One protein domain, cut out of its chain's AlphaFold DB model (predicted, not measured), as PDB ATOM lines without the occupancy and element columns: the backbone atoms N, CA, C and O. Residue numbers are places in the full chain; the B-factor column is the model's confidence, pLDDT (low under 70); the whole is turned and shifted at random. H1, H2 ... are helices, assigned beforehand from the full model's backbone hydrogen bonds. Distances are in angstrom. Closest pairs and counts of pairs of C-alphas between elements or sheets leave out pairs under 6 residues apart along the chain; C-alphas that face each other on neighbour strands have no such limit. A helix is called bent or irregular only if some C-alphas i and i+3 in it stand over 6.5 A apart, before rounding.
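AT A GLANCE: This is residues 37 to 205 of the 289 residues of an uncharacterized protein of candidate division KSB1 bacterium (UniProt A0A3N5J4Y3). A long helical hairpin with a head of shorter helices at one end: H6b and the first part of H7 run side by side as an arm, with residues 161 to 167 sticking out at its tip. In the head, H4 packs on the later part of H7 and on H6a, while H1, H2 and H3 lie side by side over one side and H5 sits at the far end. The printed part has 169 residues with seven named helices, H1 to H7 in chain order, and no named strand; the class is all helix. It is only just compact, close to loose, with a radius of gyration of the C-alphas of 18.2 A; the arm makes the length in the spans of 62 by 29 by 29 A.

HOW THE PARTS SIT: H6, residues 122 to 162, was assigned as one helix by its hydrogen bonds but is bent, C-alphas 146 and 149 being 6.6 A apart; its arms H6a, residues 122 to 146, and H6b, residues 149 to 162, stand at a shallow tilt of 17 degrees. H6b and H7, residues 166 to 205, form a hairpin and touch at a shallow tilt of 18 degrees, opposite ways, H7 with residues 168 to 180 alone; their closest C-alphas, of Gly 156 and Val 172, are 6.0 A apart. H4, residues 102 to 112, H6a and H7 form an up-and-down bundle, each running against the one before it. H4 touches residues 188 to 202 of H7, closest at the C-alphas of Gly 107 and Tyr 196, 4.0 A. H1, residues 43 to 53, and H2, residues 67 to 78, are a hairpin that touches at C-alphas Arg 52 and Ala 73, 4.7 A. H3, residues 84 to 91, touches H5, residues 117 to 120, at C-alphas Ala 90 and Ala 118, 6.0 A. Every O i to N i+4 pair is within hydrogen-bond range in H1, H3, H4 and H6b; in H2 it is 6 of 8, in H6a 17 of 21 and in H7 27 of 36, and H5 is too short for such a pair.

IN THESE COORDINATES: H1 begins at C-alpha 43 (34.440, 7.545, -11.377). H6a measures 35.1 A, H6b 20.3 A and H7 43.2 A, ending at C-alpha 205 (51.553, -2.425, -7.954). H2 and H7 are irregular: C-alphas 73 and 76 are 7.6 A apart, C-alphas 197 and 200 are 9.4 A apart. H7 has a kink of 128 degrees near residue 198.

THE WHOLE: The two C-alphas farthest apart, of Arg 120 and Thr 165, are 63.2 A apart. The printed part has no cut. The link from H1 to H2 is long, 13 residues. The mean pLDDT of the printed part is 91.5; residues 37 to 40 are under 70.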
ATOM      1  N   ILE A  37      47.283  18.230 -19.682       38.25
ATOM      2  CA  ILE A  37      45.871  17.832 -19.784       38.25
ATOM      3  C   ILE A  37      45.781  16.308 -19.983       38.25
ATOM      4  O   ILE A  37      45.626  15.791 -21.081       38.25
ATOM      5  N   LEU A  38      45.908  15.567 -18.889       46.50
ATOM      6  CA  LEU A  38      45.590  14.159 -18.761       46.50
ATOM      7  C   LEU A  38      44.202  14.132 -18.141       46.50
ATOM      8  O   LEU A  38      44.055  14.280 -16.928       46.50
ATOM      9  N   VAL A  39      43.174  14.015 -18.980       56.53
ATOM     10  CA  VAL A  39      41.783  13.926 -18.522       56.53
ATOM     11  C   VAL A  39      41.684  12.747 -17.560       56.53
ATOM     12  O   VAL A  39      41.753  11.593 -17.978       56.53
ATOM     13  N   ALA A  40      41.580  13.019 -16.259       66.38
ATOM     14  CA  ALA A  40      41.424  11.984 -15.250       66.38
ATOM     15  C   ALA A  40      40.165  11.153 -15.561       66.38
ATOM     16  O   ALA A  40      39.102  11.717 -15.828       66.38
ATOM     17  N   LEU A  41      40.282   9.820 -15.539       79.62
ATOM     18  CA  LEU A  41      39.136   8.921 -15.709       79.62
ATOM     19  C   LEU A  41      38.089   9.227 -14.633       79.62
ATOM     20  O   LEU A  41      38.367   9.097 -13.437       79.62
ATOM     21  N   LYS A  42      36.880   9.618 -15.049       87.44
ATOM     22  CA  LYS A  42      35.794   9.908 -14.104       87.44
ATOM     23  C   LYS A  42      35.344   8.616 -13.421       87.44
ATOM     24  O   LYS A  42      35.266   7.565 -14.055       87.44
ATOM     25  N   THR A  43      34.932   8.699 -12.156       88.31
ATOM     26  CA  THR A  43      34.440   7.545 -11.377       88.31
ATOM     27  C   THR A  43      33.333   6.768 -12.094       88.31
ATOM     28  O   THR A  43      33.368   5.541 -12.134       88.31
ATOM     29  N   GLY A  44      32.384   7.467 -12.730       90.12
ATOM     30  CA  GLY A  44      31.308   6.827 -13.494       90.12
ATOM     31  C   GLY A  44      31.791   6.071 -14.738       90.12
ATOM     32  O   GLY A  44      31.193   5.069 -15.124       90.12
ATOM     33  N   GLU A  45      32.897   6.498 -15.356       90.00
ATOM     34  CA  GLU A  45      33.514   5.764 -16.466       90.00
ATOM     35  C   GLU A  45      34.221   4.511 -15.970       90.00
ATOM     36  O   GLU A  45      34.032   3.446 -16.553       90.00
ATOM     37  N   ILE A  46      34.971   4.619 -14.867       93.00
ATOM     38  CA  ILE A  46      35.606   3.466 -14.223       93.00
ATOM     39  C   ILE A  46      34.542   2.429 -13.880       93.00
ATOM     40  O   ILE A  46      34.683   1.273 -14.260       93.00
ATOM     41  N   LEU A  47      33.442   2.840 -13.243       95.06
ATOM     42  CA  LEU A  47      32.363   1.930 -12.874       95.06
ATOM     43  C   LEU A  47      31.745   1.247 -14.103       95.06
ATOM     44  O   LEU A  47      31.515   0.040 -14.093       95.06
ATOM     45  N   ARG A  48      31.547   1.986 -15.201       95.38
ATOM     46  CA  ARG A  48      31.066   1.416 -16.468       95.38
ATOM     47  C   ARG A  48      32.037   0.378 -17.041       95.38
ATOM     48  O   ARG A  48      31.592  -0.648 -17.550       95.38
ATOM     49  N   ILE A  49      33.342   0.627 -16.959       96.31
ATOM     50  CA  ILE A  49      34.376  -0.321 -17.397       96.31
ATOM     51  C   ILE A  49      34.412  -1.538 -16.462       96.31
ATOM     52  O   ILE A  49      34.487  -2.661 -16.951       96.31
ATOM     53  N   VAL A  50      34.278  -1.349 -15.143       96.56
ATOM     54  CA  VAL A  50      34.195  -2.438 -14.153       96.56
ATOM     55  C   VAL A  50      33.032  -3.370 -14.472       96.56
ATOM     56  O   VAL A  50      33.255  -4.574 -14.593       96.56
ATOM     57  N   TRP A  51      31.827  -2.836 -14.691       96.56
ATOM     58  CA  TRP A  51      30.654  -3.637 -15.052       96.56
ATOM     59  C   TRP A  51      30.881  -4.467 -16.311       96.56
ATOM     60  O   TRP A  51      30.574  -5.654 -16.349       96.56
ATOM     61  N   ARG A  52      31.489  -3.868 -17.335       96.62
ATOM     62  CA  ARG A  52      31.799  -4.574 -18.583       96.62
ATOM     63  C   ARG A  52      32.932  -5.585 -18.411       96.62
ATOM     64  O   ARG A  52      32.928  -6.613 -19.077       96.62
ATOM     65  N   SER A  53      33.864  -5.331 -17.489       96.25
ATOM     66  CA  SER A  53      34.973  -6.238 -17.185       96.25
ATOM     67  C   SER A  53      34.513  -7.561 -16.564       96.25
ATOM     68  O   SER A  53      35.246  -8.549 -16.611       96.25
ATOM     69  N   LEU A  54      33.306  -7.615 -15.985       95.88
ATOM     70  CA  LEU A  54      32.731  -8.868 -15.482       95.88
ATOM     71  C   LEU A  54      32.562  -9.903 -16.604       95.88
ATOM     72  O   LEU A  54      32.670 -11.097 -16.352       95.88
ATOM     73  N   PHE A  55      32.416  -9.441 -17.847       95.75
ATOM     74  CA  PHE A  55      32.228 -10.276 -19.029       95.75
ATOM     75  C   PHE A  55      33.529 -10.511 -19.818       95.75
ATOM     76  O   PHE A  55      33.479 -10.902 -20.982       95.75
ATOM     77  N   LEU A  56      34.706 -10.290 -19.211       94.38
ATOM     78  CA  LEU A  56      36.009 -10.438 -19.885       94.38
ATOM     79  C   LEU A  56      36.221 -11.820 -20.514       94.38
ATOM     80  O   LEU A  56      36.804 -11.918 -21.589       94.38
ATOM     81  N   GLN A  57      35.754 -12.874 -19.846       95.00
ATOM     82  CA  GLN A  57      35.924 -14.255 -20.300       95.00
ATOM     83  C   GLN A  57      34.808 -14.738 -21.235       95.00
ATOM     84  O   GLN A  57      34.936 -15.821 -21.789       95.00
ATOM     85  N   VAL A  58      33.739 -13.961 -21.446       95.19
ATOM     86  CA  VAL A  58      32.623 -14.381 -22.314       95.19
ATOM     87  C   VAL A  58      33.065 -14.583 -23.770       95.19
ATOM     88  O   VAL A  58      32.786 -15.644 -24.316       95.19
ATOM     89  N   PRO A  59      33.788 -13.646 -24.419       94.19
ATOM     90  CA  PRO A  59      34.242 -13.819 -25.801       94.19
ATOM     91  C   PRO A  59      35.620 -14.503 -25.893       94.19
ATOM     92  O   PRO A  59      36.415 -14.179 -26.784       94.19
ATOM     93  N   LEU A  60      35.947 -15.388 -24.944       93.62
ATOM     94  CA  LEU A  60      37.241 -16.064 -24.916       93.62
ATOM     95  C   LEU A  60      37.411 -16.946 -26.157       93.62
ATOM     96  O   LEU A  60      36.546 -17.750 -26.490       93.62
ATOM     97  N   ASN A  61      38.541 -16.796 -26.843       94.56
ATOM     98  CA  ASN A  61      38.878 -17.588 -28.025       94.56
ATOM     99  C   ASN A  61      40.377 -17.884 -28.068       94.56
ATOM    100  O   ASN A  61      41.178 -17.072 -27.619       94.56
ATOM    101  N   TYR A  62      40.784 -18.999 -28.671       93.94
ATOM    102  CA  TYR A  62      42.195 -19.408 -28.678       93.94
ATOM    103  C   TYR A  62      43.136 -18.447 -29.421       93.94
ATOM    104  O   TYR A  62      44.330 -18.426 -29.140       93.94
ATOM    105  N   ARG A  63      42.617 -17.612 -30.335       92.56
ATOM    106  CA  ARG A  63      43.433 -16.649 -31.093       92.56
ATOM    107  C   ARG A  63      43.854 -15.443 -30.251       92.56
ATOM    108  O   ARG A  63      44.990 -14.992 -30.346       92.56
ATOM    109  N   THR A  64      42.936 -14.876 -29.472       92.69
ATOM    110  CA  THR A  64      43.167 -13.626 -28.718       92.69
ATOM    111  C   THR A  64      43.076 -13.801 -27.206       92.69
ATOM    112  O   THR A  64      43.328 -12.849 -26.465       92.69
ATOM    113  N   MET A  65      42.733 -15.004 -26.747       95.62
ATOM    114  CA  MET A  65      42.334 -15.315 -25.378       95.62
ATOM    115  C   MET A  65      41.231 -14.362 -24.919       95.62
ATOM    116  O   MET A  65      40.122 -14.413 -25.444       95.62
ATOM    117  N   GLN A  66      41.523 -13.461 -23.984       95.44
ATOM    118  CA  GLN A  66      40.562 -12.496 -23.454       95.44
ATOM    119  C   GLN A  66      40.555 -11.172 -24.230       95.44
ATOM    120  O   GLN A  66      39.758 -10.290 -23.915       95.44
ATOM    121  N   GLY A  67      41.408 -10.998 -25.246       94.06
ATOM    122  CA  GLY A  67      41.589  -9.731 -25.966       94.06
ATOM    123  C   GLY A  67      40.289  -9.083 -26.460       94.06
ATOM    124  O   GLY A  67      40.097  -7.874 -26.319       94.06
ATOM    125  N   SER A  68      39.343  -9.890 -26.948       94.75
ATOM    126  CA  SER A  68      38.020  -9.402 -27.373       94.75
ATOM    127  C   SER A  68      37.185  -8.865 -26.201       94.75
ATOM    128  O   SER A  68      36.534  -7.824 -26.311       94.75
ATOM    129  N   GLY A  69      37.252  -9.526 -25.043       95.31
ATOM    130  CA  GLY A  69      36.597  -9.080 -23.814       95.31
ATOM    131  C   GLY A  69      37.216  -7.797 -23.268       95.31
ATOM    132  O   GLY A  69      36.499  -6.916 -22.794       95.31
ATOM    133  N   TYR A  70      38.538  -7.650 -23.387       93.88
ATOM    134  CA  TYR A  70      39.235  -6.411 -23.040       93.88
ATOM    135  C   TYR A  70      38.735  -5.244 -23.884       93.88
ATOM    136  O   TYR A  70      38.369  -4.208 -23.329       93.88
ATOM    137  N   LEU A  71      38.652  -5.431 -25.206       94.25
ATOM    138  CA  LEU A  71      38.140  -4.414 -26.121       94.25
ATOM    139  C   LEU A  71      36.692  -4.035 -25.779       94.25
ATOM    140  O   LEU A  71      36.357  -2.850 -25.722       94.25
ATOM    141  N   PHE A  72      35.853  -5.029 -25.467       95.19
ATOM    142  CA  PHE A  72      34.500  -4.794 -24.973       95.19
ATOM    143  C   PHE A  72      34.508  -3.955 -23.688       95.19
ATOM    144  O   PHE A  72      33.751  -2.985 -23.606       95.19
ATOM    145  N   ALA A  73      35.364  -4.264 -22.711       95.81
ATOM    146  CA  ALA A  73      35.422  -3.548 -21.437       95.81
ATOM    147  C   ALA A  73      35.734  -2.053 -21.613       95.81
ATOM    148  O   ALA A  73      35.030  -1.211 -21.049       95.81
ATOM    149  N   ILE A  74      36.720  -1.714 -22.449       94.38
ATOM    150  CA  ILE A  74      37.155  -0.325 -22.683       94.38
ATOM    151  C   ILE A  74      36.392   0.403 -23.795       94.38
ATOM    152  O   ILE A  74      36.556   1.612 -23.963       94.38
ATOM    153  N   TRP A  75      35.521  -0.290 -24.533       93.56
ATOM    154  CA  TRP A  75      34.727   0.282 -25.625       93.56
ATOM    155  C   TRP A  75      34.066   1.640 -25.324       93.56
ATOM    156  O   TRP A  75      34.141   2.533 -26.173       93.56
ATOM    157  N   PRO A  76      33.447   1.868 -24.142       89.94
ATOM    158  CA  PRO A  76      32.804   3.148 -23.848       89.94
ATOM    159  C   PRO A  76      33.772   4.334 -23.829       89.94
ATOM    160  O   PRO A  76      33.329   5.467 -24.016       89.94
ATOM    161  N   TRP A  77      35.054   4.069 -23.575       90.56
ATOM    162  CA  TRP A  77      36.128   5.052 -23.605       90.56
ATOM    163  C   TRP A  77      36.705   5.196 -25.019       90.56
ATOM    164  O   TRP A  77      36.851   6.314 -25.504       90.56
ATOM    165  N   LEU A  78      36.929   4.079 -25.725       88.38
ATOM    166  CA  LEU A  78      37.477   4.071 -27.091       88.38
ATOM    167  C   LEU A  78      36.612   4.810 -28.115       88.38
ATOM    168  O   LEU A  78      37.142   5.398 -29.051       88.38
ATOM    169  N   LYS A  79      35.285   4.782 -27.956       84.94
ATOM    170  CA  LYS A  79      34.353   5.420 -28.900       84.94
ATOM    171  C   LYS A  79      34.336   6.955 -28.838       84.94
ATOM    172  O   LYS A  79      33.548   7.563 -29.554       84.94
ATOM    173  N   LYS A  80      35.124   7.571 -27.951       82.31
ATOM    174  CA  LYS A  80      35.167   9.024 -27.756       82.31
ATOM    175  C   LYS A  80      36.315   9.659 -28.542       82.31
ATOM    176  O   LYS A  80      37.459   9.214 -28.425       82.31
ATOM    177  N   GLY A  81      36.014  10.764 -29.222       78.44
ATOM    178  CA  GLY A  81      36.978  11.566 -29.977       78.44
ATOM    179  C   GLY A  81      37.374  10.954 -31.321       78.44
ATOM    180  O   GLY A  81      36.967   9.844 -31.665       78.44
ATOM    181  N   ASP A  82      38.206  11.685 -32.058       79.12
ATOM    182  CA  ASP A  82      38.451  11.423 -33.483       79.12
ATOM    183  C   ASP A  82      39.450  10.279 -33.726       79.12
ATOM    184  O   ASP A  82      39.399   9.588 -34.741       79.12
ATOM    185  N   LYS A  83      40.295   9.968 -32.733       81.38
ATOM    186  CA  LYS A  83      41.286   8.870 -32.767       81.38
ATOM    187  C   LYS A  83      40.699   7.478 -32.461       81.38
ATOM    188  O   LYS A  83      41.381   6.594 -31.944       81.38
ATOM    189  N   ARG A  84      39.408   7.251 -32.724       84.19
ATOM    190  CA  ARG A  84      38.729   5.981 -32.392       84.19
ATOM    191  C   ARG A  84      39.377   4.779 -33.084       84.19
ATOM    192  O   ARG A  84      39.615   3.759 -32.443       84.19
ATOM    193  N   ILE A  85      39.635   4.885 -34.387       86.31
ATOM    194  CA  ILE A  85      40.113   3.761 -35.208       86.31
ATOM    195  C   ILE A  85      41.525   3.338 -34.781       86.31
ATOM    196  O   ILE A  85      41.766   2.147 -34.573       86.31
ATOM    197  N   SER A  86      42.432   4.299 -34.584       86.12
ATOM    198  CA  SER A  86      43.807   4.024 -34.155       86.12
ATOM    199  C   SER A  86      43.851   3.384 -32.767       86.12
ATOM    200  O   SER A  86      44.487   2.344 -32.591       86.12
ATOM    201  N   ARG A  87      43.084   3.909 -31.802       88.00
ATOM    202  CA  ARG A  87      43.002   3.336 -30.448       88.00
ATOM    203  C   ARG A  87      42.423   1.923 -30.431       88.00
ATOM    204  O   ARG A  87      42.908   1.080 -29.679       88.00
ATOM    205  N   VAL A  88      41.401   1.646 -31.245       90.75
ATOM    206  CA  VAL A  88      40.835   0.290 -31.373       90.75
ATOM    207  C   VAL A  88      41.876  -0.669 -31.943       90.75
ATOM    208  O   VAL A  88      42.055  -1.757 -31.395       90.75
ATOM    209  N   ARG A  89      42.592  -0.266 -33.001       89.19
ATOM    210  CA  ARG A  89      43.655  -1.083 -33.598       89.19
ATOM    211  C   ARG A  89      44.757  -1.386 -32.579       89.19
ATOM    212  O   ARG A  89      45.125  -2.546 -32.437       89.19
ATOM    213  N   ALA A  90      45.210  -0.383 -31.829       88.25
ATOM    214  CA  ALA A  90      46.239  -0.545 -30.803       88.25
ATOM    215  C   ALA A  90      45.799  -1.436 -29.630       88.25
ATOM    216  O   ALA A  90      46.559  -2.279 -29.160       88.25
ATOM    217  N   ALA A  91      44.564  -1.274 -29.148       90.12
ATOM    218  CA  ALA A  91      44.053  -2.061 -28.027       90.12
ATOM    219  C   ALA A  91      43.780  -3.535 -28.383       90.12
ATOM    220  O   ALA A  91      43.772  -4.397 -27.500       90.12
ATOM    221  N   SER A  92      43.549  -3.826 -29.664       91.12
ATOM    222  CA  SER A  92      43.202  -5.160 -30.158       91.12
ATOM    223  C   SER A  92      44.357  -6.166 -30.048       91.12
ATOM    224  O   SER A  92      45.519  -5.816 -29.848       91.12
ATOM    225  N   GLY A  93      44.035  -7.453 -30.176       90.44
ATOM    226  CA  GLY A  93      45.008  -8.549 -30.190       90.44
ATOM    227  C   GLY A  93      45.054  -9.340 -28.886       90.44
ATOM    228  O   GLY A  93      44.168  -9.216 -28.044       90.44
ATOM    229  N   TYR A  94      46.091 -10.163 -28.736       93.31
ATOM    230  CA  TYR A  94      46.236 -11.078 -27.607       93.31
ATOM    231  C   TYR A  94      46.225 -10.341 -26.264       93.31
ATOM    232  O   TYR A  94      46.823  -9.270 -26.120       93.31
ATOM    233  N   MET A  95      45.506 -10.906 -25.299       93.12
ATOM    234  CA  MET A  95      45.595 -10.534 -23.896       93.12
ATOM    235  C   MET A  95      45.103 -11.716 -23.069       93.12
ATOM    236  O   MET A  95      43.967 -12.161 -23.239       93.12
ATOM    237  N   ASN A  96      45.943 -12.225 -22.176       94.81
ATOM    238  CA  ASN A  96      45.564 -13.294 -21.264       94.81
ATOM    239  C   ASN A  96      46.085 -12.984 -19.865       94.81
ATOM    240  O   ASN A  96      47.283 -13.046 -19.615       94.81
ATOM    241  N   ALA A  97      45.183 -12.628 -18.964       95.44
ATOM    242  CA  ALA A  97      45.489 -12.441 -17.555       95.44
ATOM    243  C   ALA A  97      44.305 -12.942 -16.727       95.44
ATOM    244  O   ALA A  97      43.230 -13.237 -17.249       95.44
ATOM    245  N   HIS A  98      44.461 -13.013 -15.414       96.88
ATOM    246  CA  HIS A  98      43.340 -13.362 -14.560       96.88
ATOM    247  C   HIS A  98      42.290 -12.223 -14.583       96.88
ATOM    248  O   HIS A  98      42.666 -11.057 -14.444       96.88
ATOM    249  N   PRO A  99      40.971 -12.489 -14.695       95.88
ATOM    250  CA  PRO A  99      39.949 -11.461 -14.975       95.88
ATOM    251  C   PRO A  99      39.878 -10.283 -13.997       95.88
ATOM    252  O   PRO A  99      39.373  -9.214 -14.333       95.88
ATOM    253  N   VAL A 100      40.343 -10.476 -12.765       96.12
ATOM    254  CA  VAL A 100      40.380  -9.417 -11.749       96.12
ATOM    255  C   VAL A 100      41.655  -8.586 -11.858       96.12
ATOM    256  O   VAL A 100      41.564  -7.364 -11.892       96.12
ATOM    257  N   THR A 101      42.833  -9.200 -11.985       96.12
ATOM    258  CA  THR A 101      44.106  -8.468 -12.142       96.12
ATOM    259  C   THR A 101      44.235  -7.851 -13.534       96.12
ATOM    260  O   THR A 101      44.873  -6.815 -13.693       96.12
ATOM    261  N   ALA A 102      43.527  -8.399 -14.521       95.88
ATOM    262  CA  ALA A 102      43.288  -7.828 -15.839       95.88
ATOM    263  C   ALA A 102      42.858  -6.354 -15.801       95.88
ATOM    264  O   ALA A 102      43.207  -5.579 -16.692       95.88
ATOM    265  N   THR A 103      42.134  -5.946 -14.757       96.62
ATOM    266  CA  THR A 103      41.692  -4.561 -14.569       96.62
ATOM    267  C   THR A 103      42.842  -3.575 -14.360       96.62
ATOM    268  O   THR A 103      42.734  -2.434 -14.807       96.62
ATOM    269  N   LEU A 104      43.977  -4.013 -13.797       96.44
ATOM    270  CA  LEU A 104      45.211  -3.219 -13.740       96.44
ATOM    271  C   LEU A 104      45.749  -2.944 -15.147       96.44
ATOM    272  O   LEU A 104      46.038  -1.796 -15.481       96.44
ATOM    273  N   ALA A 105      45.815  -3.977 -15.996       95.88
ATOM    274  CA  ALA A 105      46.205  -3.810 -17.396       95.88
ATOM    275  C   ALA A 105      45.233  -2.894 -18.148       95.88
ATOM    276  O   ALA A 105      45.685  -2.041 -18.902       95.88
ATOM    277  N   ILE A 106      43.919  -3.010 -17.910       96.19
ATOM    278  CA  ILE A 106      42.921  -2.101 -18.494       96.19
ATOM    279  C   ILE A 106      43.231  -0.647 -18.124       96.19
ATOM    280  O   ILE A 106      43.278   0.209 -19.004       96.19
ATOM    281  N   GLY A 107      43.467  -0.360 -16.842       95.00
ATOM    282  CA  GLY A 107      43.815   0.985 -16.391       95.00
ATOM    283  C   GLY A 107      45.072   1.523 -17.077       95.00
ATOM    284  O   GLY A 107      45.056   2.619 -17.640       95.00
ATOM    285  N   ALA A 108      46.144   0.730 -17.076       94.38
ATOM    286  CA  ALA A 108      47.419   1.103 -17.684       94.38
ATOM    287  C   ALA A 108      47.301   1.330 -19.197       94.38
ATOM    288  O   ALA A 108      47.853   2.289 -19.736       94.38
ATOM    289  N   LEU A 109      46.526   0.482 -19.875       93.31
ATOM    290  CA  LEU A 109      46.243   0.592 -21.299       93.31
ATOM    291  C   LEU A 109      45.516   1.904 -21.616       93.31
ATOM    292  O   LEU A 109      45.929   2.627 -22.515       93.31
ATOM    293  N   LEU A 110      44.478   2.251 -20.847       92.62
ATOM    294  CA  LEU A 110      43.754   3.517 -21.014       92.62
ATOM    295  C   LEU A 110      44.681   4.727 -20.859       92.62
ATOM    296  O   LEU A 110      44.547   5.694 -21.602       92.62
ATOM    297  N   LYS A 111      45.638   4.663 -19.924       91.00
ATOM    298  CA  LYS A 111      46.629   5.723 -19.718       91.00
ATOM    299  C   LYS A 111      47.550   5.892 -20.927       91.00
ATOM    300  O   LYS A 111      47.758   7.019 -21.362       91.00
ATOM    301  N   ARG A 112      48.063   4.793 -21.486       89.44
ATOM    302  CA  ARG A 112      48.954   4.821 -22.662       89.44
ATOM    303  C   ARG A 112      48.232   5.085 -23.987       89.44
ATOM    304  O   ARG A 112      48.858   5.462 -24.959       89.44
ATOM    305  N   LEU A 113      46.915   4.888 -24.053       89.06
ATOM    306  CA  LEU A 113      46.105   5.259 -25.226       89.06
ATOM    307  C   LEU A 113      45.716   6.750 -25.246       89.06
ATOM    308  O   LEU A 113      45.131   7.224 -26.226       89.06
ATOM    309  N   GLN A 114      45.955   7.475 -24.148       85.19
ATOM    310  CA  GLN A 114      45.840   8.938 -24.119       85.19
ATOM    311  C   GLN A 114      47.064   9.623 -24.705       85.19
ATOM    312  O   GLN A 114      46.939  10.724 -25.234       85.19
ATOM    313  N   THR A 115      48.223   8.989 -24.579       80.56
ATOM    314  CA  THR A 115      49.443   9.397 -25.256       80.56
ATOM    315  C   THR A 115      49.430   8.856 -26.685       80.56
ATOM    316  O   THR A 115      48.721   7.902 -27.007       80.56
ATOM    317  N   ASP A 116      50.227   9.466 -27.560       73.00
ATOM    318  CA  ASP A 116      50.402   8.982 -28.934       73.00
ATOM    319  C   ASP A 116      51.357   7.774 -29.003       73.00
ATOM    320  O   ASP A 116      51.777   7.384 -30.086       73.00
ATOM    321  N   ASP A 117      51.713   7.163 -27.867       71.31
ATOM    322  CA  ASP A 117      52.698   6.075 -27.781       71.31
ATOM    323  C   ASP A 117      52.307   4.891 -28.669       71.31
ATOM    324  O   ASP A 117      53.141   4.318 -29.366       71.31
ATOM    325  N   ALA A 118      51.013   4.567 -28.696       73.88
ATOM    326  CA  ALA A 118      50.468   3.504 -29.529       73.88
ATOM    327  C   ALA A 118      50.508   3.807 -31.040       73.88
ATOM    328  O   ALA A 118      50.485   2.876 -31.842       73.88
ATOM    329  N   GLU A 119      50.527   5.086 -31.427       78.25
ATOM    330  CA  GLU A 119      50.644   5.521 -32.827       78.25
ATOM    331  C   GLU A 119      52.115   5.653 -33.242       78.25
ATOM    332  O   GLU A 119      52.458   5.317 -34.372       78.25
ATOM    333  N   ARG A 120      52.986   6.098 -32.323       81.00
ATOM    334  CA  ARG A 120      54.426   6.289 -32.555       81.00
ATOM    335  C   ARG A 120      55.189   4.972 -32.671       81.00
ATOM    336  O   ARG A 120      56.028   4.853 -33.555       81.00
ATOM    337  N   ASP A 121      54.903   4.005 -31.798       86.19
ATOM    338  CA  ASP A 121      55.544   2.685 -31.823       86.19
ATOM    339  C   ASP A 121      54.545   1.557 -31.478       86.19
ATOM    340  O   ASP A 121      54.465   1.078 -30.336       86.19
ATOM    341  N   PRO A 122      53.764   1.096 -32.476       85.12
ATOM    342  CA  PRO A 122      52.785   0.026 -32.291       85.12
ATOM    343  C   PRO A 122      53.404  -1.308 -31.846       85.12
ATOM    344  O   PRO A 122      52.756  -2.088 -31.139       85.12
ATOM    345  N   MET A 123      54.649  -1.584 -32.254       85.44
ATOM    346  CA  MET A 123      55.338  -2.838 -31.940       85.44
ATOM    347  C   MET A 123      55.731  -2.887 -30.467       85.44
ATOM    348  O   MET A 123      55.385  -3.849 -29.774       85.44
ATOM    349  N   SER A 124      56.366  -1.826 -29.962       88.88
ATOM    350  CA  SER A 124      56.693  -1.694 -28.537       88.88
ATOM    351  C   SER A 124      55.438  -1.701 -27.662       88.88
ATOM    352  O   SER A 124      55.396  -2.363 -26.620       88.88
ATOM    353  N   PHE A 125      54.359  -1.051 -28.109       89.50
ATOM    354  CA  PHE A 125      53.085  -1.059 -27.392       89.50
ATOM    355  C   PHE A 125      52.483  -2.468 -27.263       89.50
ATOM    356  O   PHE A 125      52.073  -2.875 -26.170       89.50
ATOM    357  N   SER A 126      52.457  -3.229 -28.363       89.62
ATOM    358  CA  SER A 126      51.965  -4.611 -28.382       89.62
ATOM    359  C   SER A 126      52.825  -5.530 -27.510       89.62
ATOM    360  O   SER A 126      52.295  -6.313 -26.714       89.62
ATOM    361  N   LEU A 127      54.151  -5.382 -27.588       91.44
ATOM    362  CA  LEU A 127      55.090  -6.142 -26.768       91.44
ATOM    363  C   LEU A 127      54.870  -5.870 -25.275       91.44
ATOM    364  O   LEU A 127      54.704  -6.813 -24.504       91.44
ATOM    365  N   TRP A 128      54.781  -4.600 -24.874       93.06
ATOM    366  CA  TRP A 128      54.483  -4.220 -23.491       93.06
ATOM    367  C   TRP A 128      53.172  -4.838 -22.995       93.06
ATOM    368  O   TRP A 128      53.135  -5.406 -21.903       93.06
ATOM    369  N   LYS A 129      52.102  -4.799 -23.801       92.44
ATOM    370  CA  LYS A 129      50.815  -5.415 -23.443       92.44
ATOM    371  C   LYS A 129      50.967  -6.920 -23.190       92.44
ATOM    372  O   LYS A 129      50.448  -7.437 -22.198       92.44
ATOM    373  N   ASN A 130      51.710  -7.615 -24.050       92.12
ATOM    374  CA  ASN A 130      51.986  -9.041 -23.887       92.12
ATOM    375  C   ASN A 130      52.816  -9.322 -22.625       92.12
ATOM    376  O   ASN A 130      52.519 -10.280 -21.913       92.12
ATOM    377  N   MET A 131      53.784  -8.463 -22.284       94.19
ATOM    378  CA  MET A 131      54.572  -8.602 -21.051       94.19
ATOM    379  C   MET A 131      53.712  -8.528 -19.782       94.19
ATOM    380  O   MET A 131      54.030  -9.184 -18.793       94.19
ATOM    381  N   LEU A 132      52.601  -7.780 -19.795       95.56
ATOM    382  CA  LEU A 132      51.690  -7.706 -18.645       95.56
ATOM    383  C   LEU A 132      50.941  -9.020 -18.381       95.56
ATOM    384  O   LEU A 132      50.543  -9.274 -17.243       95.56
ATOM    385  N   CYS A 133      50.725  -9.839 -19.415       95.44
ATOM    386  CA  CYS A 133      49.889 -11.039 -19.347       95.44
ATOM    387  C   CYS A 133      50.394 -12.039 -18.297       95.44
ATOM    388  O   CYS A 133      49.633 -12.454 -17.426       95.44
ATOM    389  N   GLY A 134      51.686 -12.375 -18.339       95.44
ATOM    390  CA  GLY A 134      52.285 -13.382 -17.456       95.44
ATOM    391  C   GLY A 134      52.169 -13.028 -15.967       95.44
ATOM    392  O   GLY A 134      51.512 -13.762 -15.225       95.44
ATOM    393  N   PRO A 135      52.740 -11.896 -15.514       95.81
ATOM    394  CA  PRO A 135      52.705 -11.503 -14.105       95.81
ATOM    395  C   PRO A 135      51.287 -11.302 -13.561       95.81
ATOM    396  O   PRO A 135      50.994 -11.715 -12.436       95.81
ATOM    397  N   LEU A 136      50.386 -10.694 -14.346       96.19
ATOM    398  CA  LEU A 136      49.002 -10.472 -13.918       96.19
ATOM    399  C   LEU A 136      48.193 -11.770 -13.884       96.19
ATOM    400  O   LEU A 136      47.382 -11.933 -12.971       96.19
ATOM    401  N   GLY A 137      48.411 -12.675 -14.843       96.31
ATOM    402  CA  GLY A 137      47.853 -14.027 -14.849       96.31
ATOM    403  C   GLY A 137      48.263 -14.786 -13.598       96.31
ATOM    404  O   GLY A 137      47.432 -15.030 -12.730       96.31
ATOM    405  N   MET A 138      49.566 -15.007 -13.430       94.81
ATOM    406  CA  MET A 138      50.123 -15.752 -12.298       94.81
ATOM    407  C   MET A 138      49.704 -15.176 -10.938       94.81
ATOM    408  O   MET A 138      49.328 -15.916 -10.027       94.81
ATOM    409  N   THR A 139      49.740 -13.848 -10.781       94.62
ATOM    410  CA  THR A 139      49.349 -13.217  -9.512       94.62
ATOM    411  C   THR A 139      47.863 -13.400  -9.227       94.62
ATOM    412  O   THR A 139      47.484 -13.674  -8.092       94.62
ATOM    413  N   GLY A 140      47.005 -13.244 -10.235       95.19
ATOM    414  CA  GLY A 140      45.571 -13.399 -10.033       95.19
ATOM    415  C   GLY A 140      45.166 -14.852  -9.805       95.19
ATOM    416  O   GLY A 140      44.387 -15.100  -8.889       95.19
ATOM    417  N   ASP A 141      45.745 -15.793 -10.547       95.62
ATOM    418  CA  ASP A 141      45.491 -17.228 -10.383       95.62
ATOM    419  C   ASP A 141      45.897 -17.676  -8.974       95.62
ATOM    420  O   ASP A 141      45.075 -18.184  -8.209       95.62
ATOM    421  N   SER A 142      47.123 -17.342  -8.562       93.75
ATOM    422  CA  SER A 142      47.624 -17.691  -7.231       93.75
ATOM    423  C   SER A 142      46.840 -17.017  -6.098       93.75
ATOM    424  O   SER A 142      46.567 -17.635  -5.068       93.75
ATOM    425  N   LEU A 143      46.454 -15.749  -6.230       95.31
ATOM    426  CA  LEU A 143      45.750 -15.049  -5.158       95.31
ATOM    427  C   LEU A 143      44.270 -15.440  -5.078       95.31
ATOM    428  O   LEU A 143      43.734 -15.629  -3.983       95.31
ATOM    429  N   ILE A 144      43.593 -15.512  -6.221       96.12
ATOM    430  CA  ILE A 144      42.134 -15.583  -6.273       96.12
ATOM    431  C   ILE A 144      41.673 -17.019  -6.467       96.12
ATOM    432  O   ILE A 144      40.877 -17.497  -5.661       96.12
ATOM    433  N   TRP A 145      42.160 -17.707  -7.498       94.88
ATOM    434  CA  TRP A 145      41.720 -19.072  -7.790       94.88
ATOM    435  C   TRP A 145      42.299 -20.096  -6.823       94.88
ATOM    436  O   TRP A 145      41.545 -20.953  -6.372       94.88
ATOM    437  N   ASP A 146      43.568 -19.967  -6.436       93.88
ATOM    438  CA  ASP A 146      44.199 -20.951  -5.547       93.88
ATOM    439  C   ASP A 146      43.905 -20.705  -4.063       93.88
ATOM    440  O   ASP A 146      43.961 -21.631  -3.257       93.88
ATOM    441  N   ARG A 147      43.641 -19.454  -3.661       95.75
ATOM    442  CA  ARG A 147      43.579 -19.080  -2.233       95.75
ATOM    443  C   ARG A 147      42.241 -18.492  -1.827       95.75
ATOM    444  O   ARG A 147      41.561 -19.080  -0.994       95.75
ATOM    445  N   TRP A 148      41.845 -17.353  -2.398       97.06
ATOM    446  CA  TRP A 148      40.598 -16.685  -2.010       97.06
ATOM    447  C   TRP A 148      39.371 -17.568  -2.243       97.06
ATOM    448  O   TRP A 148      38.556 -17.744  -1.339       97.06
ATOM    449  N   LYS A 149      39.258 -18.153  -3.441       96.19
ATOM    450  CA  LYS A 149      38.124 -18.992  -3.823       96.19
ATOM    451  C   LYS A 149      38.014 -20.212  -2.893       96.19
ATOM    452  O   LYS A 149      36.993 -20.304  -2.212       96.19
ATOM    453  N   PRO A 150      39.021 -21.096  -2.749       95.25
ATOM    454  CA  PRO A 150      38.892 -22.260  -1.880       95.25
ATOM    455  C   PRO A 150      38.660 -21.881  -0.418       95.25
ATOM    456  O   PRO A 150      37.871 -22.547   0.239       95.25
ATOM    457  N   LEU A 151      39.263 -20.793   0.079       97.31
ATOM    458  CA  LEU A 151      39.043 -20.309   1.446       97.31
ATOM    459  C   LEU A 151      37.573 -19.967   1.703       97.31
ATOM    460  O   LEU A 151      36.997 -20.459   2.672       97.31
ATOM    461  N   VAL A 152      36.960 -19.142   0.849       97.56
ATOM    462  CA  VAL A 152      35.576 -18.678   1.054       97.56
ATOM    463  C   VAL A 152      34.586 -19.836   0.931       97.56
ATOM    464  O   VAL A 152      33.681 -19.960   1.756       97.56
ATOM    465  N   PHE A 153      34.779 -20.722  -0.051       96.50
ATOM    466  CA  PHE A 153      33.923 -21.899  -0.206       96.50
ATOM    467  C   PHE A 153      34.103 -22.899   0.947       96.50
ATOM    468  O   PHE A 153      33.107 -23.369   1.488       96.50
ATOM    469  N   SER A 154      35.339 -23.164   1.387       96.00
ATOM    470  CA  SER A 154      35.601 -24.066   2.524       96.00
ATOM    471  C   SER A 154      35.020 -23.524   3.826       96.00
ATOM    472  O   SER A 154      34.494 -24.293   4.622       96.00
ATOM    473  N   LEU A 155      35.056 -22.202   4.029       96.50
ATOM    474  CA  LEU A 155      34.414 -21.562   5.175       96.50
ATOM    475  C   LEU A 155      32.895 -21.766   5.152       96.50
ATOM    476  O   LEU A 155      32.310 -22.108   6.176       96.50
ATOM    477  N   GLY A 156      32.260 -21.595   3.989       96.00
ATOM    478  CA  GLY A 156      30.829 -21.858   3.828       96.00
ATOM    479  C   GLY A 156      30.465 -23.309   4.142       96.00
ATOM    480  O   GLY A 156      29.546 -23.562   4.917       96.00
ATOM    481  N   VAL A 157      31.229 -24.262   3.600       95.06
ATOM    482  CA  VAL A 157      31.030 -25.693   3.880       95.06
ATOM    483  C   VAL A 157      31.233 -25.995   5.366       95.06
ATOM    484  O   VAL A 157      30.413 -26.696   5.949       95.06
ATOM    485  N   LEU A 158      32.255 -25.424   6.009       95.38
ATOM    486  CA  LEU A 158      32.499 -25.605   7.443       95.38
ATOM    487  C   LEU A 158      31.296 -25.167   8.290       95.38
ATOM    488  O   LEU A 158      30.884 -25.901   9.185       95.38
ATOM    489  N   VAL A 159      30.688 -24.016   7.983       94.88
ATOM    490  CA  VAL A 159      29.480 -23.551   8.687       94.88
ATOM    491  C   VAL A 159      28.311 -24.523   8.493       94.88
ATOM    492  O   VAL A 159      27.606 -24.825   9.456       94.88
ATOM    493  N   LEU A 160      28.128 -25.053   7.280       94.19
ATOM    494  CA  LEU A 160      27.075 -26.032   6.990       94.19
ATOM    495  C   LEU A 160      27.293 -27.364   7.714       94.19
ATOM    496  O   LEU A 160      26.329 -27.957   8.183       94.19
ATOM    497  N   VAL A 161      28.542 -27.818   7.853       91.88
ATOM    498  CA  VAL A 161      28.867 -29.032   8.621       91.88
ATOM    499  C   VAL A 161      28.589 -28.833  10.115       91.88
ATOM    500  O   VAL A 161      28.088 -29.744  10.772       91.88
ATOM    501  N   CYS A 162      28.861 -27.641  10.657       91.94
ATOM    502  CA  CYS A 162      28.546 -27.310  12.050       91.94
ATOM    503  C   CYS A 162      27.036 -27.196  12.315       91.94
ATOM    504  O   CYS A 162      26.581 -27.521  13.408       91.94
ATOM    505  N   SER A 163      26.259 -26.712  11.341       91.38
ATOM    506  CA  SER A 163      24.815 -26.495  11.473       91.38
ATOM    507  C   SER A 163      24.081 -26.884  10.179       91.38
ATOM    508  O   SER A 163      23.762 -26.017   9.357       91.38
ATOM    509  N   PRO A 164      23.802 -28.186   9.975       88.44
ATOM    510  CA  PRO A 164      23.239 -28.703   8.730       88.44
ATOM    511  C   PRO A 164      21.714 -28.528   8.687       88.44
ATOM    512  O   PRO A 164      20.961 -29.497   8.652       88.44
ATOM    513  N   THR A 165      21.239 -27.281   8.712       93.69
ATOM    514  CA  THR A 165      19.807 -26.962   8.592       93.69
ATOM    515  C   THR A 165      19.501 -26.238   7.283       93.69
ATOM    516  O   THR A 165      20.347 -25.533   6.727       93.69
ATOM    517  N   ILE A 166      18.257 -26.363   6.808       91.94
ATOM    518  CA  ILE A 166      17.765 -25.644   5.619       91.94
ATOM    519  C   ILE A 166      17.884 -24.126   5.822       91.94
ATOM    520  O   ILE A 166      18.299 -23.410   4.912       91.94
ATOM    521  N   ALA A 167      17.582 -23.633   7.027       92.94
ATOM    522  CA  ALA A 167      17.718 -22.219   7.368       92.94
ATOM    523  C   ALA A 167      19.175 -21.740   7.260       92.94
ATOM    524  O   ALA A 167      19.436 -20.695   6.663       92.94
ATOM    525  N   THR A 168      20.136 -22.530   7.758       93.12
ATOM    526  CA  THR A 168      21.569 -22.225   7.622       93.12
ATOM    527  C   THR A 168      21.978 -22.160   6.150       93.12
ATOM    528  O   THR A 168      22.715 -21.256   5.757       93.12
ATOM    529  N   TRP A 169      21.462 -23.060   5.310       93.06
ATOM    530  CA  TRP A 169      21.759 -23.076   3.876       93.06
ATOM    531  C   TRP A 169      21.314 -21.792   3.163       93.06
ATOM    532  O   TRP A 169      22.105 -21.194   2.428       93.06
ATOM    533  N   TRP A 170      20.101 -21.309   3.459       95.31
ATOM    534  CA  TRP A 170      19.568 -20.055   2.913       95.31
ATOM    535  C   TRP A 170      20.370 -18.809   3.304       95.31
ATOM    536  O   TRP A 170      20.324 -17.815   2.585       95.31
ATOM    537  N   ILE A 171      21.131 -18.855   4.401       94.69
ATOM    538  CA  ILE A 171      21.999 -17.753   4.841       94.69
ATOM    539  C   ILE A 171      23.409 -17.902   4.253       94.69
ATOM    540  O   ILE A 171      23.978 -16.946   3.721       94.69
ATOM    541  N   VAL A 172      23.982 -19.106   4.326       95.75
ATOM    542  CA  VAL A 172      25.366 -19.366   3.911       95.75
ATOM    543  C   VAL A 172      25.534 -19.233   2.401       95.75
ATOM    544  O   VAL A 172      26.514 -18.631   1.967       95.75
ATOM    545  N   ALA A 173      24.597 -19.738   1.592       94.50
ATOM    546  CA  ALA A 173      24.704 -19.683   0.134       94.50
ATOM    547  C   ALA A 173      24.842 -18.239  -0.410       94.50
ATOM    548  O   ALA A 173      25.851 -17.949  -1.065       94.50
ATOM    549  N   PRO A 174      23.924 -17.292  -0.116       96.50
ATOM    550  CA  PRO A 174      24.109 -15.900  -0.524       96.50
ATOM    551  C   PRO A 174      25.293 -15.240   0.194       96.50
ATOM    552  O   PRO A 174      26.008 -14.454  -0.426       96.50
ATOM    553  N   GLY A 175      25.562 -15.587   1.458       96.81
ATOM    554  CA  GLY A 175      26.708 -15.068   2.207       96.81
ATOM    555  C   GLY A 175      28.048 -15.367   1.530       96.81
ATOM    556  O   GLY A 175      28.846 -14.460   1.310       96.81
ATOM    557  N   VAL A 176      28.272 -16.615   1.117       97.38
ATOM    558  CA  VAL A 176      29.461 -17.055   0.368       97.38
ATOM    559  C   VAL A 176      29.577 -16.311  -0.958       97.38
ATOM    560  O   VAL A 176      30.664 -15.839  -1.298       97.38
ATOM    561  N   LEU A 177      28.471 -16.144  -1.691       96.62
ATOM    562  CA  LEU A 177      28.470 -15.398  -2.952       96.62
ATOM    563  C   LEU A 177      28.853 -13.929  -2.750       96.62
ATOM    564  O   LEU A 177      29.653 -13.400  -3.525       96.62
ATOM    565  N   LEU A 178      28.317 -13.276  -1.719       97.56
ATOM    566  CA  LEU A 178      28.626 -11.881  -1.402       97.56
ATOM    567  C   LEU A 178      30.069 -11.722  -0.925       97.56
ATOM    568  O   LEU A 178      30.793 -10.879  -1.457       97.56
ATOM    569  N   ILE A 179      30.511 -12.564   0.013       97.25
ATOM    570  CA  ILE A 179      31.887 -12.561   0.516       97.25
ATOM    571  C   ILE A 179      32.852 -12.798  -0.638       97.25
ATOM    572  O   ILE A 179      33.840 -12.085  -0.736       97.25
ATOM    573  N   TYR A 180      32.562 -13.723  -1.552       97.19
ATOM    574  CA  TYR A 180      33.420 -13.963  -2.705       97.19
ATOM    575  C   TYR A 180      33.462 -12.752  -3.648       97.19
ATOM    576  O   TYR A 180      34.551 -12.273  -3.970       97.19
ATOM    577  N   ASN A 181      32.303 -12.238  -4.076       96.62
ATOM    578  CA  ASN A 181      32.214 -11.266  -5.170       96.62
ATOM    579  C   ASN A 181      32.490  -9.813  -4.765       96.62
ATOM    580  O   ASN A 181      33.064  -9.078  -5.571       96.62
ATOM    581  N   ILE A 182      32.116  -9.376  -3.557       97.19
ATOM    582  CA  ILE A 182      32.276  -7.971  -3.142       97.19
ATOM    583  C   ILE A 182      33.756  -7.544  -3.177       97.19
ATOM    584  O   ILE A 182      34.062  -6.552  -3.848       97.19
ATOM    585  N   PRO A 183      34.707  -8.277  -2.560       95.56
ATOM    586  CA  PRO A 183      36.123  -7.931  -2.634       95.56
ATOM    587  C   PRO A 183      36.645  -7.951  -4.067       95.56
ATOM    588  O   PRO A 183      37.364  -7.038  -4.453       95.56
ATOM    589  N   LEU A 184      36.228  -8.919  -4.892       96.12
ATOM    590  CA  LEU A 184      36.629  -8.992  -6.303       96.12
ATOM    591  C   LEU A 184      36.142  -7.768  -7.090       96.12
ATOM    592  O   LEU A 184      36.886  -7.228  -7.907       96.12
ATOM    593  N   PHE A 185      34.919  -7.297  -6.832       96.56
ATOM    594  CA  PHE A 185      34.376  -6.087  -7.451       96.56
ATOM    595  C   PHE A 185      35.143  -4.831  -7.011       96.56
ATOM    596  O   PHE A 185      35.526  -4.013  -7.852       96.56
ATOM    597  N   ILE A 186      35.448  -4.711  -5.714       95.69
ATOM    598  CA  ILE A 186      36.273  -3.620  -5.171       95.69
ATOM    599  C   ILE A 186      37.673  -3.649  -5.797       95.69
ATOM    600  O   ILE A 186      38.164  -2.615  -6.256       95.69
ATOM    601  N   THR A 187      38.303  -4.824  -5.884       94.94
ATOM    602  CA  THR A 187      39.622  -4.996  -6.505       94.94
ATOM    603  C   THR A 187      39.601  -4.623  -7.982       94.94
ATOM    604  O   THR A 187      40.553  -4.004  -8.443       94.94
ATOM    605  N   ARG A 188      38.527  -4.919  -8.724       96.88
ATOM    606  CA  ARG A 188      38.375  -4.489 -10.127       96.88
ATOM    607  C   ARG A 188      38.330  -2.967 -10.260       96.88
ATOM    608  O   ARG A 188      39.017  -2.399 -11.110       96.88
ATOM    609  N   PHE A 189      37.541  -2.303  -9.413       95.56
ATOM    610  CA  PHE A 189      37.448  -0.842  -9.398       95.56
ATOM    611  C   PHE A 189      38.790  -0.195  -9.045       95.56
ATOM    612  O   PHE A 189      39.275   0.689  -9.757       95.56
ATOM    613  N   TRP A 190      39.419  -0.676  -7.971       94.19
ATOM    614  CA  TRP A 190      40.744  -0.223  -7.564       94.19
ATOM    615  C   TRP A 190      41.799  -0.516  -8.636       94.19
ATOM    616  O   TRP A 190      42.621   0.348  -8.918       94.19
ATOM    617  N   GLY A 191      41.740  -1.679  -9.285       95.31
ATOM    618  CA  GLY A 191      42.683  -2.109 -10.312       95.31
ATOM    619  C   GLY A 191      42.687  -1.189 -11.528       95.31
ATOM    620  O   GLY A 191      43.750  -0.717 -11.921       95.31
ATOM    621  N   ILE A 192      41.516  -0.827 -12.068       95.69
ATOM    622  CA  ILE A 192      41.446   0.162 -13.164       95.69
ATOM    623  C   ILE A 192      42.052   1.499 -12.733       95.69
ATOM    624  O   ILE A 192      42.844   2.084 -13.473       95.69
ATOM    625  N   ARG A 193      41.722   1.985 -11.531       93.31
ATOM    626  CA  ARG A 193      42.241   3.269 -11.039       93.31
ATOM    627  C   ARG A 193      43.757   3.231 -10.830       93.31
ATOM    628  O   ARG A 193      44.457   4.124 -11.299       93.31
ATOM    629  N   ALA A 194      44.267   2.208 -10.150       92.44
ATOM    630  CA  ALA A 194      45.687   2.039  -9.865       92.44
ATOM    631  C   ALA A 194      46.497   1.848 -11.153       92.44
ATOM    632  O   ALA A 194      47.509   2.520 -11.344       92.44
ATOM    633  N   GLY A 195      46.013   1.009 -12.074       94.44
ATOM    634  CA  GLY A 195      46.634   0.812 -13.380       94.44
ATOM    635  C   GLY A 195      46.717   2.107 -14.179       94.44
ATOM    636  O   GLY A 195      47.767   2.431 -14.726       94.44
ATOM    637  N   TYR A 196      45.644   2.898 -14.180       93.00
ATOM    638  CA  TYR A 196      45.618   4.178 -14.882       93.00
ATOM    639  C   TYR A 196      46.585   5.213 -14.296       93.00
ATOM    640  O   TYR A 196      47.220   5.960 -15.039       93.00
ATOM    641  N   LEU A 197      46.728   5.246 -12.970       90.56
ATOM    642  CA  LEU A 197      47.677   6.137 -12.300       90.56
ATOM    643  C   LEU A 197      49.135   5.725 -12.546       90.56
ATOM    644  O   LEU A 197      49.994   6.591 -12.686       90.56
ATOM    645  N   ARG A 198      49.420   4.419 -12.601       89.69
ATOM    646  CA  ARG A 198      50.787   3.883 -12.733       89.69
ATOM    647  C   ARG A 198      51.271   3.762 -14.180       89.69
ATOM    648  O   ARG A 198      52.478   3.807 -14.402       89.69
ATOM    649  N   GLY A 199      50.363   3.628 -15.150       89.12
ATOM    650  CA  GLY A 199      50.703   3.538 -16.572       89.12
ATOM    651  C   GLY A 199      51.693   2.406 -16.856       89.12
ATOM    652  O   GLY A 199      51.424   1.247 -16.555       89.12
ATOM    653  N   GLU A 200      52.861   2.738 -17.402       87.56
ATOM    654  CA  GLU A 200      53.903   1.759 -17.753       87.56
ATOM    655  C   GLU A 200      54.439   0.975 -16.551       87.56
ATOM    656  O   GLU A 200      54.750  -0.207 -16.678       87.56
ATOM    657  N   ARG A 201      54.460   1.595 -15.366       89.69
ATOM    658  CA  ARG A 201      54.933   0.993 -14.109       89.69
ATOM    659  C   ARG A 201      53.840   0.229 -13.360       89.69
ATOM    660  O   ARG A 201      53.868   0.107 -12.138       89.69
ATOM    661  N   VAL A 202      52.822  -0.261 -14.067       93.38
ATOM    662  CA  VAL A 202      51.680  -0.945 -13.441       93.38
ATOM    663  C   VAL A 202      52.092  -2.182 -12.643       93.38
ATOM    664  O   VAL A 202      51.492  -2.446 -11.600       93.38
ATOM    665  N   LEU A 203      53.134  -2.900 -13.073       94.00
ATOM    666  CA  LEU A 203      53.609  -4.111 -12.400       94.00
ATOM    667  C   LEU A 203      54.191  -3.840 -11.003       94.00
ATOM    668  O   LEU A 203      54.077  -4.704 -10.138       94.00
ATOM    669  N   ASP A 204      54.677  -2.625 -10.724       92.31
ATOM    670  CA  ASP A 204      55.125  -2.220  -9.380       92.31
ATOM    671  C   ASP A 204      53.998  -2.340  -8.343       92.31
ATOM    672  O   ASP A 204      54.240  -2.556  -7.156       92.31
ATOM    673  N   THR A 205      52.743  -2.254  -8.796       91.75
ATOM    674  CA  THR A 205      51.553  -2.425  -7.954       91.75
ATOM    675  C   THR A 205      51.482  -3.826  -7.337       91.75
ATOM    676  O   THR A 205      50.969  -3.978  -6.229       91.75
TER     677      THR A 205